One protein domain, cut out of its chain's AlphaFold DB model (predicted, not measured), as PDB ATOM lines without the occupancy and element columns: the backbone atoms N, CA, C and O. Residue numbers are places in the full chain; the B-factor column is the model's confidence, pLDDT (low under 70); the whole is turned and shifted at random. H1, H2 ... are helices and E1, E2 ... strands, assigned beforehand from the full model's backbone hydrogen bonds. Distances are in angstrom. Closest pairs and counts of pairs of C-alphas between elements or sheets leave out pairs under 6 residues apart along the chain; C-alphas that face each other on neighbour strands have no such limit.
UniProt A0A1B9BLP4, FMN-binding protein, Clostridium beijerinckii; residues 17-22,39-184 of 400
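Overview. This is residues 17 to 22 and 39 to 184 of the 400 residues of the protein "FMN-binding protein" of Clostridium beijerinckii (UniProt A0A1B9BLP4). Three helices, H4, H5 and H6, form an up-and-down bundle, each running against the one before it, with H4 nearest the middle of the domain. H3 packs along H4, H7 folds back on the end of H6, and the two-stranded hairpin E1 and E2 lies at the opposite end from H7, where E1 meets the first residues of H4. The printed part has 152 residues, with the named elements in the order H1, H2, H3, H4, H5, E1, E2, H6, H7; the strands make one antiparallel sheet, order E1 - E2, and the class is mostly helix. The whole is compact, with a radius of gyration of the C-alphas of 15.6 A and spans of 48 by 35 by 29 A.

Along the chain. The printed part begins with residues 17 to 22, in no named element, from C-alpha 17 at (149.594, 103.919, 104.340). After the cut come H1, residues 39 to 43, and H2, residues 62 to 65. H3, residues 77 to 93, is 24.0 A long and starts with C-alpha 77 at (142.855, 105.362, 93.162). H4, residues 103 to 117, is 21.1 A long, and H5, residues 120 to 131, is 16.1 A. Strand E1, residues 138 to 144, is 16.8 A long, and E2, residues 147 to 152, is 16.4 A. H6, residues 158 to 173, is 22.2 A long. H7, residues 176 to 183, is 10.3 A long and ends with C-alpha 183 at (156.133, 110.658, 119.737).

Arrangement. H4 and H5 form a helical hairpin and touch at a shallow tilt of 28 degrees, opposite ways; their closest C-alphas, of Gly 111 and Ala 123, are 4.1 A apart. H5 and H6 touch at a shallow tilt of 24 degrees, opposite ways, closest at the C-alphas of Ile 131 and Asp 159, 5.1 A. H4 and H6 touch, the same way at 26 degrees, closest at the C-alphas of Asp 112 and Met 165, 7.3 A. H3 and H4, a helical hairpin, touch at 34 degrees, only just shallow, with the C-alphas of Leu 87 and Leu 110 closest at 5.9 A. H7 touches residues 167 to 171 of H6 alone, closest at the C-alphas of Leu 167 and Phe 179, 5.6 A. The closest C-alphas of H4 and E1, of Tyr 104 and Val 139, are 4.9 A apart. In the hairpin of E1 and E2, N 142 and O 149 are within hydrogen-bond range at 2.9 A. H1 is close to but not clearly touching H5 and H7. H2 is apart from H4, but only just, at 8.5 A. Every O i to N i+4 pair is within hydrogen-bond range in H1, H3, H4, H5, H6 and H7; H2 is too short for such a pair.

Size, cuts and confidence. The two C-alphas farthest apart, of Ala 41 and Asp 145, are 49.3 A apart. Residues 23 to 38 are not printed, and C-alphas 22 and 39 are 23.9 A apart across the cut. The links H1 to H2 and H2 to H3 are long. The mean pLDDT of the printed part is 86.4, and residues 17 to 22, 68 to 75 and 144 are under 70.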
ATOM      1  N   SER A  17     149.038 104.311 103.051       35.66
ATOM      2  CA  SER A  17     149.594 103.919 104.340       35.66
ATOM      3  C   SER A  17     149.485 102.432 104.632       35.66
ATOM      4  O   SER A  17     148.515 101.938 105.209       35.66
ATOM      5  N   SER A  18     150.525 101.718 104.239       33.28
ATOM      6  CA  SER A  18     150.838 100.400 104.734       33.28
ATOM      7  C   SER A  18     151.860 100.507 105.860       33.28
ATOM      8  O   SER A  18     152.487 101.550 106.054       33.28
ATOM      9  N   VAL A  19     152.007  99.404 106.591       37.22
ATOM     10  CA  VAL A  19     152.987  99.203 107.672       37.22
ATOM     11  C   VAL A  19     154.423  99.434 107.188       37.22
ATOM     12  O   VAL A  19     155.317  99.555 108.006       37.22
ATOM     13  N   PHE A  20     154.631  99.510 105.870       39.16
ATOM     14  CA  PHE A  20     155.912  99.624 105.193       39.16
ATOM     15  C   PHE A  20     155.877 100.836 104.268       39.16
ATOM     16  O   PHE A  20     155.485 100.707 103.109       39.16
ATOM     17  N   THR A  21     156.239 102.019 104.775       41.88
ATOM     18  CA  THR A  21     156.694 103.084 103.874       41.88
ATOM     19  C   THR A  21     158.132 102.785 103.511       41.88
ATOM     20  O   THR A  21     158.987 102.721 104.395       41.88
ATOM     21  N   GLY A  22     158.384 102.535 102.230       32.25
ATOM     22  CA  GLY A  22     159.734 102.295 101.749       32.25
ATOM     23  C   GLY A  22     160.615 103.497 102.066       32.25
ATOM     24  O   GLY A  22     160.212 104.643 101.875       32.25
ATOM     25  N   PHE A  39     156.842 124.469 111.278       95.19
ATOM     26  CA  PHE A  39     155.665 123.654 111.590       95.19
ATOM     27  C   PHE A  39     154.439 124.527 111.902       95.19
ATOM     28  O   PHE A  39     153.402 124.353 111.279       95.19
ATOM     29  N   THR A  40     154.580 125.555 112.744       95.06
ATOM     30  CA  THR A  40     153.485 126.491 113.057       95.06
ATOM     31  C   THR A  40     152.938 127.219 111.825       95.06
ATOM     32  O   THR A  40     151.738 127.475 111.742       95.06
ATOM     33  N   ALA A  41     153.792 127.587 110.865       94.88
ATOM     34  CA  ALA A  41     153.339 128.235 109.634       94.88
ATOM     35  C   ALA A  41     152.599 127.249 108.718       94.88
ATOM     36  O   ALA A  41     151.564 127.593 108.152       94.88
ATOM     37  N   TRP A  42     153.094 126.016 108.604       94.94
ATOM     38  CA  TRP A  42     152.435 124.943 107.859       94.94
ATOM     39  C   TRP A  42     151.104 124.532 108.491       94.94
ATOM     40  O   TRP A  42     150.105 124.367 107.795       94.94
ATOM     41  N   GLU A  43     151.057 124.444 109.817       94.69
ATOM     42  CA  GLU A  43     149.861 124.126 110.589       94.69
ATOM     43  C   GLU A  43     148.772 125.195 110.417       94.69
ATOM     44  O   GLU A  43     147.594 124.864 110.313       94.69
ATOM     45  N   LYS A  44     149.147 126.471 110.298       93.25
ATOM     46  CA  LYS A  44     148.202 127.576 110.067       93.25
ATOM     47  C   LYS A  44     147.835 127.794 108.599       93.25
ATOM     48  O   LYS A  44     147.015 128.664 108.314       93.25
ATOM     49  N   LYS A  45     148.442 127.051 107.668       92.56
ATOM     50  CA  LYS A  45     148.125 127.163 106.243       92.56
ATOM     51  C   LYS A  45     146.661 126.794 106.006       92.56
ATOM     52  O   LYS A  45     146.168 125.823 106.578       92.56
ATOM     53  N   GLU A  46     146.001 127.566 105.148       91.75
ATOM     54  CA  GLU A  46     144.627 127.302 104.735       91.75
ATOM     55  C   GLU A  46     144.493 125.924 104.078       91.75
ATOM     56  O   GLU A  46     145.394 125.434 103.387       91.75
ATOM     57  N   ASN A  47     143.341 125.308 104.311       90.75
ATOM     58  CA  ASN A  47     142.999 124.005 103.776       90.75
ATOM     59  C   ASN A  47     142.492 124.172 102.354       90.75
ATOM     60  O   ASN A  47     141.361 124.599 102.146       90.75
ATOM     61  N   VAL A  48     143.334 123.819 101.392       93.12
ATOM     62  CA  VAL A  48     142.981 123.845  99.977       93.12
ATOM     63  C   VAL A  48     142.671 122.422  99.544       93.12
ATOM     64  O   VAL A  48     143.520 121.543  99.670       93.12
ATOM     65  N   TRP A  49     141.451 122.202  99.063       95.31
ATOM     66  CA  TRP A  49     141.067 120.936  98.454       95.31
ATOM     67  C   TRP A  49     141.543 120.879  97.000       95.31
ATOM     68  O   TRP A  49     141.425 121.882  96.293       95.31
ATOM     69  N   PRO A  50     142.064 119.734  96.535       92.88
ATOM     70  CA  PRO A  50     142.399 119.560  95.130       92.88
ATOM     71  C   PRO A  50     141.130 119.484  94.268       92.88
ATOM     72  O   PRO A  50     140.087 119.018  94.725       92.88
ATOM     73  N   GLU A  51     141.236 119.877  92.994       93.44
ATOM     74  CA  GLU A  51     140.103 119.904  92.049       93.44
ATOM     75  C   GLU A  51     139.417 118.539  91.888       93.44
ATOM     76  O   GLU A  51     138.205 118.458  91.707       93.44
ATOM     77  N   TRP A  52     140.169 117.437  91.988       92.06
ATOM     78  CA  TRP A  52     139.589 116.098  91.876       92.06
ATOM     79  C   TRP A  52     138.647 115.763  93.039       92.06
ATOM     80  O   TRP A  52     137.799 114.884  92.884       92.06
ATOM     81  N   ALA A  53     138.785 116.439  94.185       93.62
ATOM     82  CA  ALA A  53     138.093 116.130  95.433       93.62
ATOM     83  C   ALA A  53     136.801 116.933  95.634       93.62
ATOM     84  O   ALA A  53     136.350 117.073  96.774       93.62
ATOM     85  N   GLU A  54     136.208 117.478  94.569       94.25
ATOM     86  CA  GLU A  54     134.876 118.089  94.640       94.25
ATOM     87  C   GLU A  54     133.853 117.117  95.265       94.25
ATOM     88  O   GLU A  54     133.818 115.948  94.867       94.25
ATOM     89  N   PRO A  55     133.042 117.543  96.258       92.44
ATOM     90  CA  PRO A  55     132.153 116.636  96.977       92.44
ATOM     91  C   PRO A  55     131.122 115.969  96.057       92.44
ATOM     92  O   PRO A  55     130.407 116.638  95.312       92.44
ATOM     93  N   SER A  56     130.984 114.647  96.174       89.06
ATOM     94  CA  SER A  56     129.933 113.883  95.497       89.06
ATOM     95  C   SER A  56     128.723 113.778  96.413       89.06
ATOM     96  O   SER A  56     128.859 113.310  97.540       89.06
ATOM     97  N   THR A  57     127.545 114.184  95.938       91.62
ATOM     98  CA  THR A  57     126.301 114.077  96.709       91.62
ATOM     99  C   THR A  57     126.041 112.639  97.153       91.62
ATOM    100  O   THR A  57     126.088 111.717  96.341       91.62
ATOM    101  N   VAL A  58     125.727 112.470  98.437       86.75
ATOM    102  CA  VAL A  58     125.348 111.192  99.051       86.75
ATOM    103  C   VAL A  58     123.939 111.323  99.619       86.75
ATOM    104  O   VAL A  58     123.666 112.268 100.361       86.75
ATOM    105  N   ASP A  59     123.056 110.386  99.277       87.25
ATOM    106  CA  ASP A  59     121.765 110.243  99.953       87.25
ATOM    107  C   ASP A  59     121.972 109.514 101.286       87.25
ATOM    108  O   ASP A  59     122.646 108.485 101.334       87.25
ATOM    109  N   ILE A  60     121.458 110.070 102.383       82.62
ATOM    110  CA  ILE A  60     121.699 109.544 103.734       82.62
ATOM    111  C   ILE A  60     120.551 108.604 104.098       82.62
ATOM    112  O   ILE A  60     119.632 108.959 104.841       82.62
ATOM    113  N   ASP A  61     120.612 107.394 103.554       84.75
ATOM    114  CA  ASP A  61     119.730 106.294 103.931       84.75
ATOM    115  C   ASP A  61     120.235 105.551 105.182       84.75
ATOM    116  O   ASP A  61     121.284 105.860 105.753       84.75
ATOM    117  N   GLU A  62     119.467 104.562 105.638       80.56
ATOM    118  CA  GLU A  62     119.813 103.768 106.820       80.56
ATOM    119  C   GLU A  62     121.153 103.032 106.694       80.56
ATOM    120  O   GLU A  62     121.828 102.863 107.708       80.56
ATOM    121  N   ASP A  63     121.573 102.634 105.494       79.50
ATOM    122  CA  ASP A  63     122.852 101.950 105.305       79.50
ATOM    123  C   ASP A  63     124.008 102.945 105.437       79.50
ATOM    124  O   ASP A  63     124.978 102.684 106.156       79.50
ATOM    125  N   VAL A  64     123.880 104.127 104.829       81.69
ATOM    126  CA  VAL A  64     124.883 105.197 104.902       81.69
ATOM    127  C   VAL A  64     125.068 105.687 106.334       81.69
ATOM    128  O   VAL A  64     126.211 105.851 106.756       81.69
ATOM    129  N   LYS A  65     123.995 105.854 107.122       80.25
ATOM    130  CA  LYS A  65     124.067 106.307 108.532       80.25
ATOM    131  C   LYS A  65     125.037 105.493 109.389       80.25
ATOM    132  O   LYS A  65     125.730 106.046 110.251       80.25
ATOM    133  N   TYR A  66     125.091 104.186 109.147       75.75
ATOM    134  CA  TYR A  66     125.932 103.241 109.885       75.75
ATOM    135  C   TYR A  66     127.142 102.760 109.069       75.75
ATOM    136  O   TYR A  66     127.898 101.898 109.527       75.75
ATOM    137  N   ALA A  67     127.350 103.310 107.869       74.88
ATOM    138  CA  ALA A  67     128.431 102.907 106.991       74.88
ATOM    139  C   ALA A  67     129.795 103.302 107.563       74.88
ATOM    140  O   ALA A  67     130.052 104.440 107.964       74.88
ATOM    141  N   THR A  68     130.708 102.336 107.531       67.69
ATOM    142  CA  THR A  68     132.119 102.509 107.871       67.69
ATOM    143  C   THR A  68     132.933 102.507 106.575       67.69
ATOM    144  O   THR A  68     133.376 101.469 106.091       67.69
ATOM    145  N   PHE A  69     133.100 103.677 105.954       64.50
ATOM    146  CA  PHE A  69     133.875 103.801 104.715       64.50
ATOM    147  C   PHE A  69     135.376 103.701 105.017       64.50
ATOM    148  O   PHE A  69     135.955 104.624 105.578       64.50
ATOM    149  N   GLN A  70     136.024 102.592 104.657       57.50
ATOM    150  CA  GLN A  70     137.475 102.429 104.802       57.50
ATOM    151  C   GLN A  70     138.127 102.224 103.438       57.50
ATOM    152  O   GLN A  70     137.684 101.380 102.675       57.50
ATOM    153  N   LEU A  71     139.289 102.829 103.178       54.56
ATOM    154  CA  LEU A  71     140.112 102.506 101.993       54.56
ATOM    155  C   LEU A  71     140.568 101.042 101.913       54.56
ATOM    156  O   LEU A  71     141.129 100.607 100.909       54.56
ATOM    157  N   ARG A  72     140.346 100.251 102.968       51.38
ATOM    158  CA  ARG A  72     140.500  98.799 102.892       51.38
ATOM    159  C   ARG A  72     139.443  98.132 101.988       51.38
ATOM    160  O   ARG A  72     139.614  96.963 101.652       51.38
ATOM    161  N   SER A  73     138.395  98.838 101.562       51.69
ATOM    162  CA  SER A  73     137.469  98.371 100.522       51.69
ATOM    163  C   SER A  73     137.848  98.854  99.116       51.69
ATOM    164  O   SER A  73     137.587  98.135  98.159       51.69
ATOM    165  N   SER A  74     138.524 100.002  98.978       58.91
ATOM    166  CA  SER A  74     139.028 100.490  97.684       58.91
ATOM    167  C   SER A  74     140.287  99.736  97.264       58.91
ATOM    168  O   SER A  74     141.205  99.537  98.071       58.91
ATOM    169  N   ILE A  75     140.333  99.313  96.004       56.50
ATOM    170  CA  ILE A  75     141.461  98.561  95.433       56.50
ATOM    171  C   ILE A  75     142.317  99.470  94.533       56.50
ATOM    172  O   ILE A  75     143.505  99.215  94.361       56.50
ATOM    173  N   ASP A  76     141.751 100.576  94.051       70.31
ATOM    174  CA  ASP A  76     142.368 101.525  93.123       70.31
ATOM    175  C   ASP A  76     142.181 103.000  93.561       70.31
ATOM    176  O   ASP A  76     141.460 103.297  94.520       70.31
ATOM    177  N   LEU A  77     142.866 103.922  92.868       74.06
ATOM    178  CA  LEU A  77     142.855 105.362  93.162       74.06
ATOM    179  C   LEU A  77     141.513 106.035  92.868       74.06
ATOM    180  O   LEU A  77     141.127 106.950  93.587       74.06
ATOM    181  N   GLU A  78     140.804 105.614  91.825       78.31
ATOM    182  CA  GLU A  78     139.520 106.208  91.450       78.31
ATOM    183  C   GLU A  78     138.493 105.921  92.546       78.31
ATOM    184  O   GLU A  78     137.925 106.847  93.123       78.31
ATOM    185  N   SER A  79     138.398 104.658  92.969       78.75
ATOM    186  CA  SER A  79     137.603 104.240  94.125       78.75
ATOM    187  C   SER A  79     138.040 104.925  95.429       78.75
ATOM    188  O   SER A  79     137.225 105.145  96.327       78.75
ATOM    189  N   ALA A  80     139.331 105.234  95.586       80.38
ATOM    190  CA  ALA A  80     139.838 105.985  96.736       80.38
ATOM    191  C   ALA A  80     139.372 107.448  96.707       80.38
ATOM    192  O   ALA A  80     138.877 107.958  97.715       80.38
ATOM    193  N   HIS A  81     139.490 108.106  95.554       87.06
ATOM    194  CA  HIS A  81     139.018 109.468  95.339       87.06
ATOM    195  C   HIS A  81     137.507 109.567  95.530       87.06
ATOM    196  O   HIS A  81     137.053 110.454  96.246       87.06
ATOM    197  N   ASP A  82     136.728 108.644  94.975       86.38
ATOM    198  CA  ASP A  82     135.273 108.648  95.118       86.38
ATOM    199  C   ASP A  82     134.835 108.481  96.574       86.38
ATOM    200  O   ASP A  82     133.933 109.187  97.028       86.38
ATOM    201  N   ASN A  83     135.515 107.628  97.343       85.94
ATOM    202  CA  ASN A  83     135.275 107.516  98.782       85.94
ATOM    203  C   ASN A  83     135.591 108.821  99.524       85.94
ATOM    204  O   ASN A  83     134.831 109.225 100.404       85.94
ATOM    205  N   ILE A  84     136.678 109.508  99.163       91.19
ATOM    206  CA  ILE A  84     137.030 110.809  99.748       91.19
ATOM    207  C   ILE A  84     135.969 111.861  99.415       91.19
ATOM    208  O   ILE A  84     135.561 112.597 100.313       91.19
ATOM    209  N   LYS A  85     135.475 111.916  98.173       93.25
ATOM    210  CA  LYS A  85     134.422 112.859  97.758       93.25
ATOM    211  C   LYS A  85     133.120 112.642  98.527       93.25
ATOM    212  O   LYS A  85     132.500 113.615  98.952       93.25
ATOM    213  N   GLN A  86     132.729 111.385  98.736       91.75
ATOM    214  CA  GLN A  86     131.543 111.024  99.520       91.75
ATOM    215  C   GLN A  86     131.714 111.380 101.002       91.75
ATOM    216  O   GLN A  86     130.859 112.042 101.586       91.75
ATOM    217  N   LEU A  87     132.847 111.010 101.609       93.00
ATOM    218  CA  LEU A  87     133.157 111.356 102.999       93.00
ATOM    219  C   LEU A  87     133.214 112.874 103.206       93.00
ATOM    220  O   LEU A  87     132.660 113.381 104.179       93.00
ATOM    221  N   ARG A  88     133.833 113.611 102.279       95.12
ATOM    222  CA  ARG A  88     133.859 115.075 102.292       95.12
ATOM    223  C   ARG A  88     132.445 115.646 102.253       95.12
ATOM    224  O   ARG A  88     132.127 116.486 103.090       95.12
ATOM    225  N   TYR A  89     131.591 115.164 101.348       94.12
ATOM    226  CA  TYR A  89     130.197 115.600 101.268       94.12
ATOM    227  C   TYR A  89     129.461 115.392 102.595       94.12
ATOM    228  O   TYR A  89     128.837 116.329 103.094       94.12
ATOM    229  N   LEU A  90     129.579 114.203 103.195       92.69
ATOM    230  CA  LEU A  90     128.958 113.894 104.484       92.69
ATOM    231  C   LEU A  90     129.453 114.837 105.589       92.69
ATOM    232  O   LEU A  90     128.646 115.344 106.361       92.69
ATOM    233  N   ILE A  91     130.755 115.114 105.660       94.44
ATOM    234  CA  ILE A  91     131.322 115.991 106.693       94.44
ATOM    235  C   ILE A  91     130.953 117.466 106.486       94.44
ATOM    236  O   ILE A  91     130.699 118.162 107.464       94.44
ATOM    237  N   GLU A  92     130.896 117.951 105.245       94.50
ATOM    238  CA  GLU A  92     130.591 119.360 104.950       94.50
ATOM    239  C   GLU A  92     129.089 119.684 105.020       94.50
ATOM    240  O   GLU A  92     128.726 120.823 105.308       94.50
ATOM    241  N   ASN A  93     128.211 118.698 104.799       94.00
ATOM    242  CA  ASN A  93     126.757 118.905 104.721       94.00
ATOM    243  C   ASN A  93     125.987 118.342 105.922       94.00
ATOM    244  O   ASN A  93     124.762 118.459 105.981       94.00
ATOM    245  N   THR A  94     126.677 117.739 106.891       92.69
ATOM    246  CA  THR A  94     126.048 117.196 108.099       92.69
ATOM    247  C   THR A  94     126.792 117.615 109.366       92.69
ATOM    248  O   THR A  94     127.781 118.341 109.339       92.69
ATOM    249  N   LYS A  95     126.272 117.188 110.515       93.94
ATOM    250  CA  LYS A  95     126.880 117.340 111.841       93.94
ATOM    251  C   LYS A  95     126.544 116.106 112.663       93.94
ATOM    252  O   LYS A  95     125.588 115.419 112.321       93.94
ATOM    253  N   SER A  96     127.267 115.844 113.749       91.88
ATOM    254  CA  SER A  96     126.916 114.755 114.670       91.88
ATOM    255  C   SER A  96     125.484 114.928 115.201       91.88
ATOM    256  O   SER A  96     125.118 116.002 115.687       91.88
ATOM    257  N   SER A  97     124.664 113.887 115.050       90.00
ATOM    258  CA  SER A  97     123.273 113.822 115.508       90.00
ATOM    259  C   SER A  97     122.797 112.365 115.569       90.00
ATOM    260  O   SER A  97     123.525 111.468 115.144       90.00
ATOM    261  N   GLU A  98     121.574 112.121 116.046       83.06
ATOM    262  CA  GLU A  98     120.956 110.783 115.998       83.06
ATOM    263  C   GLU A  98     120.774 110.262 114.561       83.06
ATOM    264  O   GLU A  98     120.866 109.061 114.330       83.06
ATOM    265  N   GLU A  99     120.589 111.158 113.586       84.56
ATOM    266  CA  GLU A  99     120.459 110.808 112.163       84.56
ATOM    267  C   GLU A  99     121.811 110.566 111.481       84.56
ATOM    268  O   GLU A  99     121.865 110.075 110.360       84.56
ATOM    269  N   THR A 100     122.917 110.910 112.138       87.12
ATOM    270  CA  THR A 100     124.291 110.812 111.615       87.12
ATOM    271  C   THR A 100     125.249 110.355 112.721       87.12
ATOM    272  O   THR A 100     126.226 111.043 113.050       87.12
ATOM    273  N   PRO A 101     124.994 109.179 113.326       87.25
ATOM    274  CA  PRO A 101     125.716 108.730 114.516       87.25
ATOM    275  C   PRO A 101     127.184 108.382 114.231       87.25
ATOM    276  O   PRO A 101     128.001 108.339 115.146       87.25
ATOM    277  N   SER A 102     127.532 108.166 112.959       89.31
ATOM    278  CA  SER A 102     128.884 107.824 112.508       89.31
ATOM    279  C   SER A 102     129.717 109.039 112.083       89.31
ATOM    280  O   SER A 102     130.824 108.864 111.581       89.31
ATOM    281  N   TYR A 103     129.226 110.272 112.283       93.56
ATOM    282  CA  TYR A 103     129.872 111.506 111.806       93.56
ATOM    283  C   TYR A 103     131.360 111.610 112.180       93.56
ATOM    284  O   TYR A 103     132.203 111.890 111.329       93.56
ATOM    285  N   TYR A 104     131.717 111.351 113.442       94.88
ATOM    286  CA  TYR A 104     133.118 111.425 113.869       94.88
ATOM    287  C   TYR A 104     133.962 110.275 113.317       94.88
ATOM    288  O   TYR A 104     135.135 110.472 113.003       94.88
ATOM    289  N   TYR A 105     133.373 109.093 113.128       92.19
ATOM    290  CA  TYR A 105     134.058 107.992 112.462       92.19
ATOM    291  C   TYR A 105     134.279 108.267 110.967       92.19
ATOM    292  O   TYR A 105     135.353 107.974 110.444       92.19
ATOM    293  N   TRP A 106     133.328 108.907 110.276       93.38
ATOM    294  CA  TRP A 106     133.529 109.411 108.913       93.38
ATOM    295  C   TRP A 106     134.647 110.450 108.861       93.38
ATOM    296  O   TRP A 106     135.470 110.404 107.953       93.38
ATOM    297  N   MET A 107     134.732 111.341 109.853       95.50
ATOM    298  CA  MET A 107     135.797 112.344 109.936       95.50
ATOM    299  C   MET A 107     137.175 111.692 110.087       95.50
ATOM    300  O   MET A 107     138.115 112.057 109.381       95.50
ATOM    301  N   TYR A 108     137.279 110.698 110.968       94.38
ATOM    302  CA  TYR A 108     138.483 109.887 111.126       94.38
ATOM    303  C   TYR A 108     138.864 109.180 109.817       94.38
ATOM    304  O   TYR A 108     140.003 109.296 109.363       94.38
ATOM    305  N   ASN A 109     137.905 108.517 109.162       91.31
ATOM    306  CA  ASN A 109     138.141 107.822 107.896       91.31
ATOM    307  C   ASN A 109     138.511 108.778 106.760       91.31
ATOM    308  O   ASN A 109     139.305 108.409 105.896       91.31
ATOM    309  N   LEU A 110     137.975 110.001 106.752       93.50
ATOM    310  CA  LEU A 110     138.367 111.039 105.805       93.50
ATOM    311  C   LEU A 110     139.833 111.420 106.019       93.50
ATOM    312  O   LEU A 110     140.594 111.447 105.056       93.50
ATOM    313  N   GLY A 111     140.247 111.636 107.271       93.56
ATOM    314  CA  GLY A 111     141.640 111.906 107.631       93.56
ATOM    315  C   GLY A 111     142.602 110.790 107.205       93.56
ATOM    316  O   GLY A 111     143.583 111.056 106.510       93.56
ATOM    317  N   ASP A 112     142.291 109.536 107.545       89.44
ATOM    318  CA  ASP A 112     143.047 108.353 107.098       89.44
ATOM    319  C   ASP A 112     143.086 108.253 105.563       89.44
ATOM    320  O   ASP A 112     144.117 107.923 104.969       89.44
ATOM    321  N   SER A 113     141.979 108.592 104.898       86.56
ATOM    322  CA  SER A 113     141.898 108.504 103.443       86.56
ATOM    323  C   SER A 113     142.720 109.551 102.722       86.56
ATOM    324  O   SER A 113     143.447 109.217 101.789       86.56
ATOM    325  N   LEU A 114     142.688 110.783 103.211       90.50
ATOM    326  CA  LEU A 114     143.526 111.873 102.729       90.50
ATOM    327  C   LEU A 114     145.012 111.562 102.914       90.50
ATOM    328  O   LEU A 114     145.800 111.753 101.990       90.50
ATOM    329  N   LEU A 115     145.393 110.990 104.062       87.44
ATOM    330  CA  LEU A 115     146.764 110.537 104.306       87.44
ATOM    331  C   LEU A 115     147.210 109.532 103.233       87.44
ATOM    332  O   LEU A 115     148.321 109.626 102.715       87.44
ATOM    333  N   LYS A 116     146.333 108.589 102.876       81.31
ATOM    334  CA  LYS A 116     146.606 107.527 101.898       81.31
ATOM    335  C   LYS A 116     146.694 108.000 100.440       81.31
ATOM    336  O   LYS A 116     147.179 107.252  99.593       81.31
ATOM    337  N   VAL A 117     146.232 109.207 100.128       82.38
ATOM    338  CA  VAL A 117     146.373 109.803  98.785       82.38
ATOM    339  C   VAL A 117     147.398 110.939  98.745       82.38
ATOM    340  O   VAL A 117     147.624 111.516  97.692       82.38
ATOM    341  N   GLY A 118     148.076 111.217  99.863       84.75
ATOM    342  CA  GLY A 118     149.119 112.244  99.937       84.75
ATOM    343  C   GLY A 118     148.618 113.647 100.288       84.75
ATOM    344  O   GLY A 118     149.393 114.597 100.268       84.75
ATOM    345  N   GLU A 119     147.350 113.794 100.673       89.62
ATOM    346  CA  GLU A 119     146.756 115.072 101.081       89.62
ATOM    347  C   GLU A 119     147.038 115.361 102.564       89.62
ATOM    348  O   GLU A 119     146.140 115.472 103.408       89.62
ATOM    349  N   TYR A 120     148.325 115.446 102.911       91.19
ATOM    350  CA  TYR A 120     148.811 115.405 104.293       91.19
ATOM    351  C   TYR A 120     148.307 116.549 105.167       91.19
ATOM    352  O   TYR A 120     147.993 116.334 106.339       91.19
ATOM    353  N   LYS A 121     148.189 117.763 104.616       94.44
ATOM    354  CA  LYS A 121     147.672 118.908 105.374       94.44
ATOM    355  C   LYS A 121     146.204 118.700 105.746       94.44
ATOM    356  O   LYS A 121     145.840 118.873 106.907       94.44
ATOM    357  N   LEU A 122     145.370 118.291 104.789       96.31
ATOM    358  CA  LEU A 122     143.959 117.996 105.041       96.31
ATOM    359  C   LEU A 122     143.817 116.840 106.038       96.31
ATOM    360  O   LEU A 122     143.075 116.972 107.013       96.31
ATOM    361  N   ALA A 123     144.582 115.762 105.843       95.81
ATOM    362  CA  ALA A 123     144.624 114.617 106.746       95.81
ATOM    363  C   ALA A 123     144.952 115.035 108.183       95.81
ATOM    364  O   ALA A 123     144.194 114.721 109.100       95.81
ATOM    365  N   TYR A 124     146.028 115.808 108.365       97.06
ATOM    366  CA  TYR A 124     146.460 116.323 109.663       97.06
ATOM    367  C   TYR A 124     145.314 117.043 110.376       97.06
ATOM    368  O   TYR A 124     145.001 116.727 111.517       97.06
ATOM    369  N   ASN A 125     144.625 117.959 109.693       97.12
ATOM    370  CA  ASN A 125     143.566 118.740 110.330       97.12
ATOM    371  C   ASN A 125     142.358 117.901 110.752       97.12
ATOM    372  O   ASN A 125     141.789 118.148 111.813       97.12
ATOM    373  N   TYR A 126     141.926 116.947 109.921       97.44
ATOM    374  CA  TYR A 126     140.797 116.083 110.270       97.44
ATOM    375  C   TYR A 126     141.152 115.116 111.401       97.44
ATOM    376  O   TYR A 126     140.335 114.913 112.294       97.44
ATOM    377  N   LEU A 127     142.377 114.589 111.419       97.56
ATOM    378  CA  LEU A 127     142.857 113.722 112.496       97.56
ATOM    379  C   LEU A 127     143.019 114.484 113.820       97.56
ATOM    380  O   LEU A 127     142.599 113.974 114.855       97.56
ATOM    381  N   THR A 128     143.527 115.721 113.801       97.25
ATOM    382  CA  THR A 128     143.616 116.568 115.005       97.25
ATOM    383  C   THR A 128     142.237 116.820 115.612       97.25
ATOM    384  O   THR A 128     142.059 116.646 116.813       97.25
ATOM    385  N   LYS A 129     141.223 117.109 114.783       96.75
ATOM    386  CA  LYS A 129     139.839 117.263 115.265       96.75
ATOM    387  C   LYS A 129     139.310 116.015 115.970       96.75
ATOM    388  O   LYS A 129     138.515 116.154 116.889       96.75
ATOM    389  N   VAL A 130     139.715 114.818 115.537       97.19
ATOM    390  CA  VAL A 130     139.323 113.550 116.176       97.19
ATOM    391  C   VAL A 130     140.040 113.356 117.514       97.19
ATOM    392  O   VAL A 130     139.416 112.890 118.465       97.19
ATOM    393  N   ILE A 131     141.318 113.736 117.608       96.19
ATOM    394  CA  ILE A 131     142.095 113.691 118.858       96.19
ATOM    395  C   ILE A 131     141.471 114.607 119.918       96.19
ATOM    396  O   ILE A 131     141.304 114.189 121.064       96.19
ATOM    397  N   ASP A 132     141.057 115.811 119.517       96.88
ATOM    398  CA  ASP A 132     140.486 116.829 120.408       96.88
ATOM    399  C   ASP A 132     139.099 116.456 120.976       96.88
ATOM    400  O   ASP A 132     138.598 117.125 121.884       96.88
ATOM    401  N   LEU A 133     138.455 115.397 120.468       96.81
ATOM    402  CA  LEU A 133     137.189 114.907 121.019       96.81
ATOM    403  C   LEU A 133     137.396 114.297 122.418       96.81
ATOM    404  O   LEU A 133     138.384 113.595 122.635       96.81
ATOM    405  N   PRO A 134     136.446 114.453 123.358       97.31
ATOM    406  CA  PRO A 134     136.443 113.697 124.611       97.31
ATOM    407  C   PRO A 134     136.449 112.175 124.392       97.31
ATOM    408  O   PRO A 134     135.841 111.675 123.443       97.31
ATOM    409  N   ASP A 135     137.102 111.424 125.282       95.81
ATOM    410  CA  ASP A 135     137.245 109.958 125.198       95.81
ATOM    411  C   ASP A 135     135.915 109.195 125.154       95.81
ATOM    412  O   ASP A 135     135.808 108.182 124.460       95.81
ATOM    413  N   ASP A 136     134.904 109.693 125.860       96.06
ATOM    414  CA  ASP A 136     133.556 109.132 125.962       96.06
ATOM    415  C   ASP A 136     132.624 109.554 124.814       96.06
ATOM    416  O   ASP A 136     131.475 109.112 124.753       96.06
ATOM    417  N   THR A 137     133.114 110.359 123.864       95.75
ATOM    418  CA  THR A 137     132.353 110.737 122.666       95.75
ATOM    419  C   THR A 137     131.984 109.488 121.878       95.75
ATOM    420  O   THR A 137     132.870 108.758 121.433       95.75
ATOM    421  N   VAL A 138     130.687 109.251 121.657       93.44
ATOM    422  CA  VAL A 138     130.212 108.221 120.722       93.44
ATOM    423  C   VAL A 138     130.599 108.638 119.307       93.44
ATOM    424  O   VAL A 138     130.213 109.709 118.840       93.44
ATOM    425  N   VAL A 139     131.377 107.796 118.630       91.94
ATOM    426  CA  VAL A 139     131.917 108.088 117.293       91.94
ATOM    427  C   VAL A 139     131.262 107.261 116.197       91.94
ATOM    428  O   VAL A 139     131.277 107.678 115.040       91.94
ATOM    429  N   SER A 140     130.691 106.109 116.553       88.19
ATOM    430  CA  SER A 140     129.970 105.241 115.630       88.19
ATOM    431  C   SER A 140     128.858 104.480 116.330       88.19
ATOM    432  O   SER A 140     128.992 104.070 117.488       88.19
ATOM    433  N   GLU A 141     127.816 104.176 115.570       87.31
ATOM    434  CA  GLU A 141     126.815 103.183 115.926       87.31
ATOM    435  C   GLU A 141     126.820 102.078 114.872       87.31
ATOM    436  O   GLU A 141     126.984 102.339 113.684       87.31
ATOM    437  N   THR A 142     126.664 100.829 115.295       78.19
ATOM    438  CA  THR A 142     126.527  99.694 114.376       78.19
ATOM    439  C   THR A 142     125.271  98.914 114.706       78.19
ATOM    440  O   THR A 142     124.924  98.732 115.877       78.19
ATOM    441  N   ARG A 143     124.573  98.442 113.671       75.62
ATOM    442  CA  ARG A 143     123.437  97.533 113.827       75.62
ATOM    443  C   ARG A 143     123.902  96.101 113.638       75.62
ATOM    444  O   ARG A 143     124.383  95.734 112.571       75.62
ATOM    445  N   LYS A 144     123.726  95.282 114.671       67.50
ATOM    446  CA  LYS A 144     123.995  93.844 114.619       67.50
ATOM    447  C   LYS A 144     122.804  93.096 115.202       67.50
ATOM    448  O   LYS A 144     122.441  93.321 116.354       67.50
ATOM    449  N   ASP A 145     122.165  92.260 114.387       74.31
ATOM    450  CA  ASP A 145     121.015  91.429 114.779       74.31
ATOM    451  C   ASP A 145     119.865  92.228 115.435       74.31
ATOM    452  O   ASP A 145     119.275  91.813 116.432       74.31
ATOM    453  N   GLY A 146     119.577  93.425 114.908       73.00
ATOM    454  CA  GLY A 146     118.536  94.320 115.434       73.00
ATOM    455  C   GLY A 146     118.912  95.087 116.709       73.00
ATOM    456  O   GLY A 146     118.087  95.834 117.229       73.00
ATOM    457  N   LYS A 147     120.147  94.947 117.213       80.50
ATOM    458  CA  LYS A 147     120.679  95.730 118.339       80.50
ATOM    459  C   LYS A 147     121.616  96.824 117.845       80.50
ATOM    460  O   LYS A 147     122.458  96.583 116.982       80.50
ATOM    461  N   ILE A 148     121.484  98.010 118.435       80.81
ATOM    462  CA  ILE A 148     122.413  99.122 118.230       80.81
ATOM    463  C   ILE A 148     123.554  98.978 119.235       80.81
ATOM    464  O   ILE A 148     123.324  98.947 120.444       80.81
ATOM    465  N   VAL A 149     124.781  98.896 118.731       86.44
ATOM    466  CA  VAL A 149     126.008  98.960 119.528       86.44
ATOM    467  C   VAL A 149     126.645 100.317 119.283       86.44
ATOM    468  O   VAL A 149     127.003 100.636 118.148       86.44
ATOM    469  N   LYS A 150     126.773 101.113 120.346       90.12
ATOM    470  CA  LYS A 150     127.480 102.397 120.316       90.12
ATOM    471  C   LYS A 150     128.936 102.170 120.694       90.12
ATOM    472  O   LYS A 150     129.205 101.427 121.635       90.12
ATOM    473  N   SER A 151     129.851 102.817 119.988       91.12
ATOM    474  CA  SER A 151     131.278 102.774 120.305       91.12
ATOM    475  C   SER A 151     131.810 104.186 120.480       91.12
ATOM    476  O   SER A 151     131.520 105.079 119.677       91.12
ATOM    477  N   THR A 152     132.568 104.388 121.551       94.62
ATOM    478  CA  THR A 152     133.212 105.664 121.864       94.62
ATOM    479  C   THR A 152     134.569 105.805 121.175       94.62
ATOM    480  O   THR A 152     135.129 104.824 120.671       94.62
ATOM    481  N   LYS A 153     135.126 107.025 121.161       94.62
ATOM    482  CA  LYS A 153     136.498 107.294 120.689       94.62
ATOM    483  C   LYS A 153     137.490 106.339 121.358       94.62
ATOM    484  O   LYS A 153     138.357 105.783 120.681       94.62
ATOM    485  N   LYS A 154     137.330 106.133 122.669       93.81
ATOM    486  CA  LYS A 154     138.158 105.236 123.473       93.81
ATOM    487  C   LYS A 154     137.965 103.764 123.111       93.81
ATOM    488  O   LYS A 154     138.960 103.071 122.933       93.81
ATOM    489  N   ASP A 155     136.725 103.299 122.949       91.06
ATOM    490  CA  ASP A 155     136.446 101.888 122.619       91.06
ATOM    491  C   ASP A 155     137.099 101.454 121.299       91.06
ATOM    492  O   ASP A 155     137.523 100.309 121.154       91.06
ATOM    493  N   LEU A 156     137.183 102.375 120.333       88.38
ATOM    494  CA  LEU A 156     137.788 102.133 119.019       88.38
ATOM    495  C   LEU A 156     139.265 102.535 118.931       88.38
ATOM    496  O   LEU A 156     139.858 102.442 117.853       88.38
ATOM    497  N   ASN A 157     139.855 102.996 120.035       89.38
ATOM    498  CA  ASN A 157     141.230 103.477 120.110       89.38
ATOM    499  C   ASN A 157     141.579 104.538 119.040       89.38
ATOM    500  O   ASN A 157     142.680 104.546 118.484       89.38
ATOM    501  N   LEU A 158     140.629 105.420 118.693       90.75
ATOM    502  CA  LEU A 158     140.839 106.385 117.602       90.75
ATOM    503  C   LEU A 158     141.901 107.428 117.939       90.75
ATOM    504  O   LEU A 158     142.569 107.915 117.034       90.75
ATOM    505  N   ASP A 159     142.060 107.756 119.222       91.56
ATOM    506  CA  ASP A 159     143.067 108.707 119.694       91.56
ATOM    507  C   ASP A 159     144.492 108.223 119.371       91.56
ATOM    508  O   ASP A 159     145.230 108.910 118.662       91.56
ATOM    509  N   SER A 160     144.839 107.006 119.804       90.44
ATOM    510  CA  SER A 160     146.139 106.377 119.530       90.44
ATOM    511  C   SER A 160     146.382 106.248 118.021       90.44
ATOM    512  O   SER A 160     147.385 106.743 117.498       90.44
ATOM    513  N   ASN A 161     145.404 105.717 117.276       89.62
ATOM    514  CA  ASN A 161     145.517 105.552 115.825       89.62
ATOM    515  C   ASN A 161     145.732 106.888 115.087       89.62
ATOM    516  O   ASN A 161     146.596 106.985 114.211       89.62
ATOM    517  N   ALA A 162     144.976 107.934 115.440       93.69
ATOM    518  CA  ALA A 162     145.108 109.253 114.825       93.69
ATOM    519  C   ALA A 162     146.464 109.900 115.146       93.69
ATOM    520  O   ALA A 162     147.075 110.503 114.262       93.69
ATOM    521  N   LYS A 163     146.982 109.728 116.370       95.19
ATOM    522  CA  LYS A 163     148.323 110.202 116.753       95.19
ATOM    523  C   LYS A 163     149.424 109.526 115.933       95.19
ATOM    524  O   LYS A 163     150.296 110.224 115.417       95.19
ATOM    525  N   ILE A 164     149.350 108.209 115.724       93.12
ATOM    526  CA  ILE A 164     150.285 107.467 114.856       93.12
ATOM    527  C   ILE A 164     150.230 107.989 113.411       93.12
ATOM    528  O   ILE A 164     151.270 108.222 112.788       93.12
ATOM    529  N   MET A 165     149.031 108.235 112.876       92.38
ATOM    530  CA  MET A 165     148.857 108.813 111.537       92.38
ATOM    531  C   MET A 165     149.430 110.233 111.430       92.38
ATOM    532  O   MET A 165     150.085 110.554 110.438       92.38
ATOM    533  N   ILE A 166     149.246 111.072 112.453       96.12
ATOM    534  CA  ILE A 166     149.852 112.407 112.513       96.12
ATOM    535  C   ILE A 166     151.375 112.320 112.540       96.12
ATOM    536  O   ILE A 166     152.029 113.045 111.796       96.12
ATOM    537  N   LEU A 167     151.961 111.430 113.340       95.69
ATOM    538  CA  LEU A 167     153.411 111.239 113.343       95.69
ATOM    539  C   LEU A 167     153.931 110.832 111.971       95.69
ATOM    540  O   LEU A 167     154.942 111.356 111.510       95.69
ATOM    541  N   LYS A 168     153.211 109.955 111.273       92.62
ATOM    542  CA  LYS A 168     153.551 109.607 109.898       92.62
ATOM    543  C   LYS A 168     153.535 110.830 108.975       92.62
ATOM    544  O   LYS A 168     154.465 110.999 108.191       92.62
ATOM    545  N   ILE A 169     152.525 111.694 109.088       93.62
ATOM    546  CA  ILE A 169     152.458 112.958 108.336       93.62
ATOM    547  C   ILE A 169     153.664 113.841 108.654       93.62
ATOM    548  O   ILE A 169     154.326 114.324 107.741       93.62
ATOM    549  N   LEU A 170     153.981 114.027 109.937       94.94
ATOM    550  CA  LEU A 170     155.116 114.845 110.359       94.94
ATOM    551  C   LEU A 170     156.438 114.298 109.819       94.94
ATOM    552  O   LEU A 170     157.278 115.086 109.396       94.94
ATOM    553  N   ALA A 171     156.608 112.976 109.781       91.94
ATOM    554  CA  ALA A 171     157.788 112.345 109.203       91.94
ATOM    555  C   ALA A 171     157.889 112.559 107.688       91.94
ATOM    556  O   ALA A 171     158.943 112.963 107.208       91.94
ATOM    557  N   ILE A 172     156.798 112.349 106.945       86.88
ATOM    558  CA  ILE A 172     156.774 112.546 105.485       86.88
ATOM    559  C   ILE A 172     157.025 114.009 105.125       86.88
ATOM    560  O   ILE A 172     157.816 114.311 104.234       86.88
ATOM    561  N   GLU A 173     156.383 114.929 105.839       89.75
ATOM    562  CA  GLU A 173     156.582 116.353 105.612       89.75
ATOM    563  C   GLU A 173     157.982 116.800 106.063       89.75
ATOM    564  O   GLU A 173     158.475 117.802 105.553       89.75
ATOM    565  N   GLY A 174     158.637 116.096 106.999       89.81
ATOM    566  CA  GLY A 174     159.991 116.363 107.519       89.81
ATOM    567  C   GLY A 174     160.034 117.323 108.720       89.81
ATOM    568  O   GLY A 174     160.824 118.271 108.738       89.81
ATOM    569  N   TYR A 175     159.054 117.242 109.621       94.12
ATOM    570  CA  TYR A 175     158.956 118.050 110.845       94.12
ATOM    571  C   TYR A 175     159.516 117.285 112.049       94.12
ATOM    572  O   TYR A 175     158.787 116.943 112.977       94.12
ATOM    573  N   ASP A 176     160.821 117.030 112.031       92.94
ATOM    574  CA  ASP A 176     161.541 116.146 112.954       92.94
ATOM    575  C   ASP A 176     161.340 116.501 114.432       92.94
ATOM    576  O   ASP A 176     161.105 115.624 115.259       92.94
ATOM    577  N   GLU A 177     161.428 117.786 114.779       93.62
ATOM    578  CA  GLU A 177     161.298 118.236 116.170       93.62
ATOM    579  C   GLU A 177     159.865 118.071 116.688       93.62
ATOM    580  O   GLU A 177     159.659 117.615 117.812       93.62
ATOM    581  N   GLU A 178     158.871 118.352 115.843       96.19
ATOM    582  CA  GLU A 178     157.463 118.151 116.187       96.19
ATOM    583  C   GLU A 178     157.133 116.657 116.287       96.19
ATOM    584  O   GLU A 178     156.435 116.229 117.206       96.19
ATOM    585  N   PHE A 179     157.684 115.846 115.379       95.88
ATOM    586  CA  PHE A 179     157.594 114.391 115.434       95.88
ATOM    587  C   PHE A 179     158.139 113.867 116.766       95.88
ATOM    588  O   PHE A 179     157.438 113.146 117.471       95.88
ATOM    589  N   LYS A 180     159.363 114.256 117.149       94.62
ATOM    590  CA  LYS A 180     159.989 113.823 118.410       94.62
ATOM    591  C   LYS A 180     159.157 114.238 119.619       94.62
ATOM    592  O   LYS A 180     158.946 113.421 120.513       94.62
ATOM    593  N   ALA A 181     158.683 115.484 119.640       95.56
ATOM    594  CA  ALA A 181     157.873 116.007 120.733       95.56
ATOM    595  C   ALA A 181     156.572 115.211 120.904       95.56
ATOM    596  O   ALA A 181     156.256 114.807 122.018       95.56
ATOM    597  N   LYS A 182     155.853 114.934 119.807       95.06
ATOM    598  CA  LYS A 182     154.589 114.183 119.852       95.06
ATOM    599  C   LYS A 182     154.774 112.681 120.061       95.06
ATOM    600  O   LYS A 182     153.892 112.056 120.635       95.06
ATOM    601  N   ASN A 183     155.887 112.097 119.614       94.25
ATOM    602  CA  ASN A 183     156.133 110.658 119.737       94.25
ATOM    603  C   ASN A 183     156.518 110.230 121.157       94.25
ATOM    604  O   ASN A 183     156.317 109.078 121.521       94.25
ATOM    605  N   LYS A 184     157.064 111.144 121.968       90.50
ATOM    606  CA  LYS A 184     157.540 110.840 123.327       90.50
ATOM    607  C   LYS A 184     156.463 110.221 124.227       90.50
ATOM    608  O   LYS A 184     156.795 109.405 125.082       90.50
TER     609      LYS A 184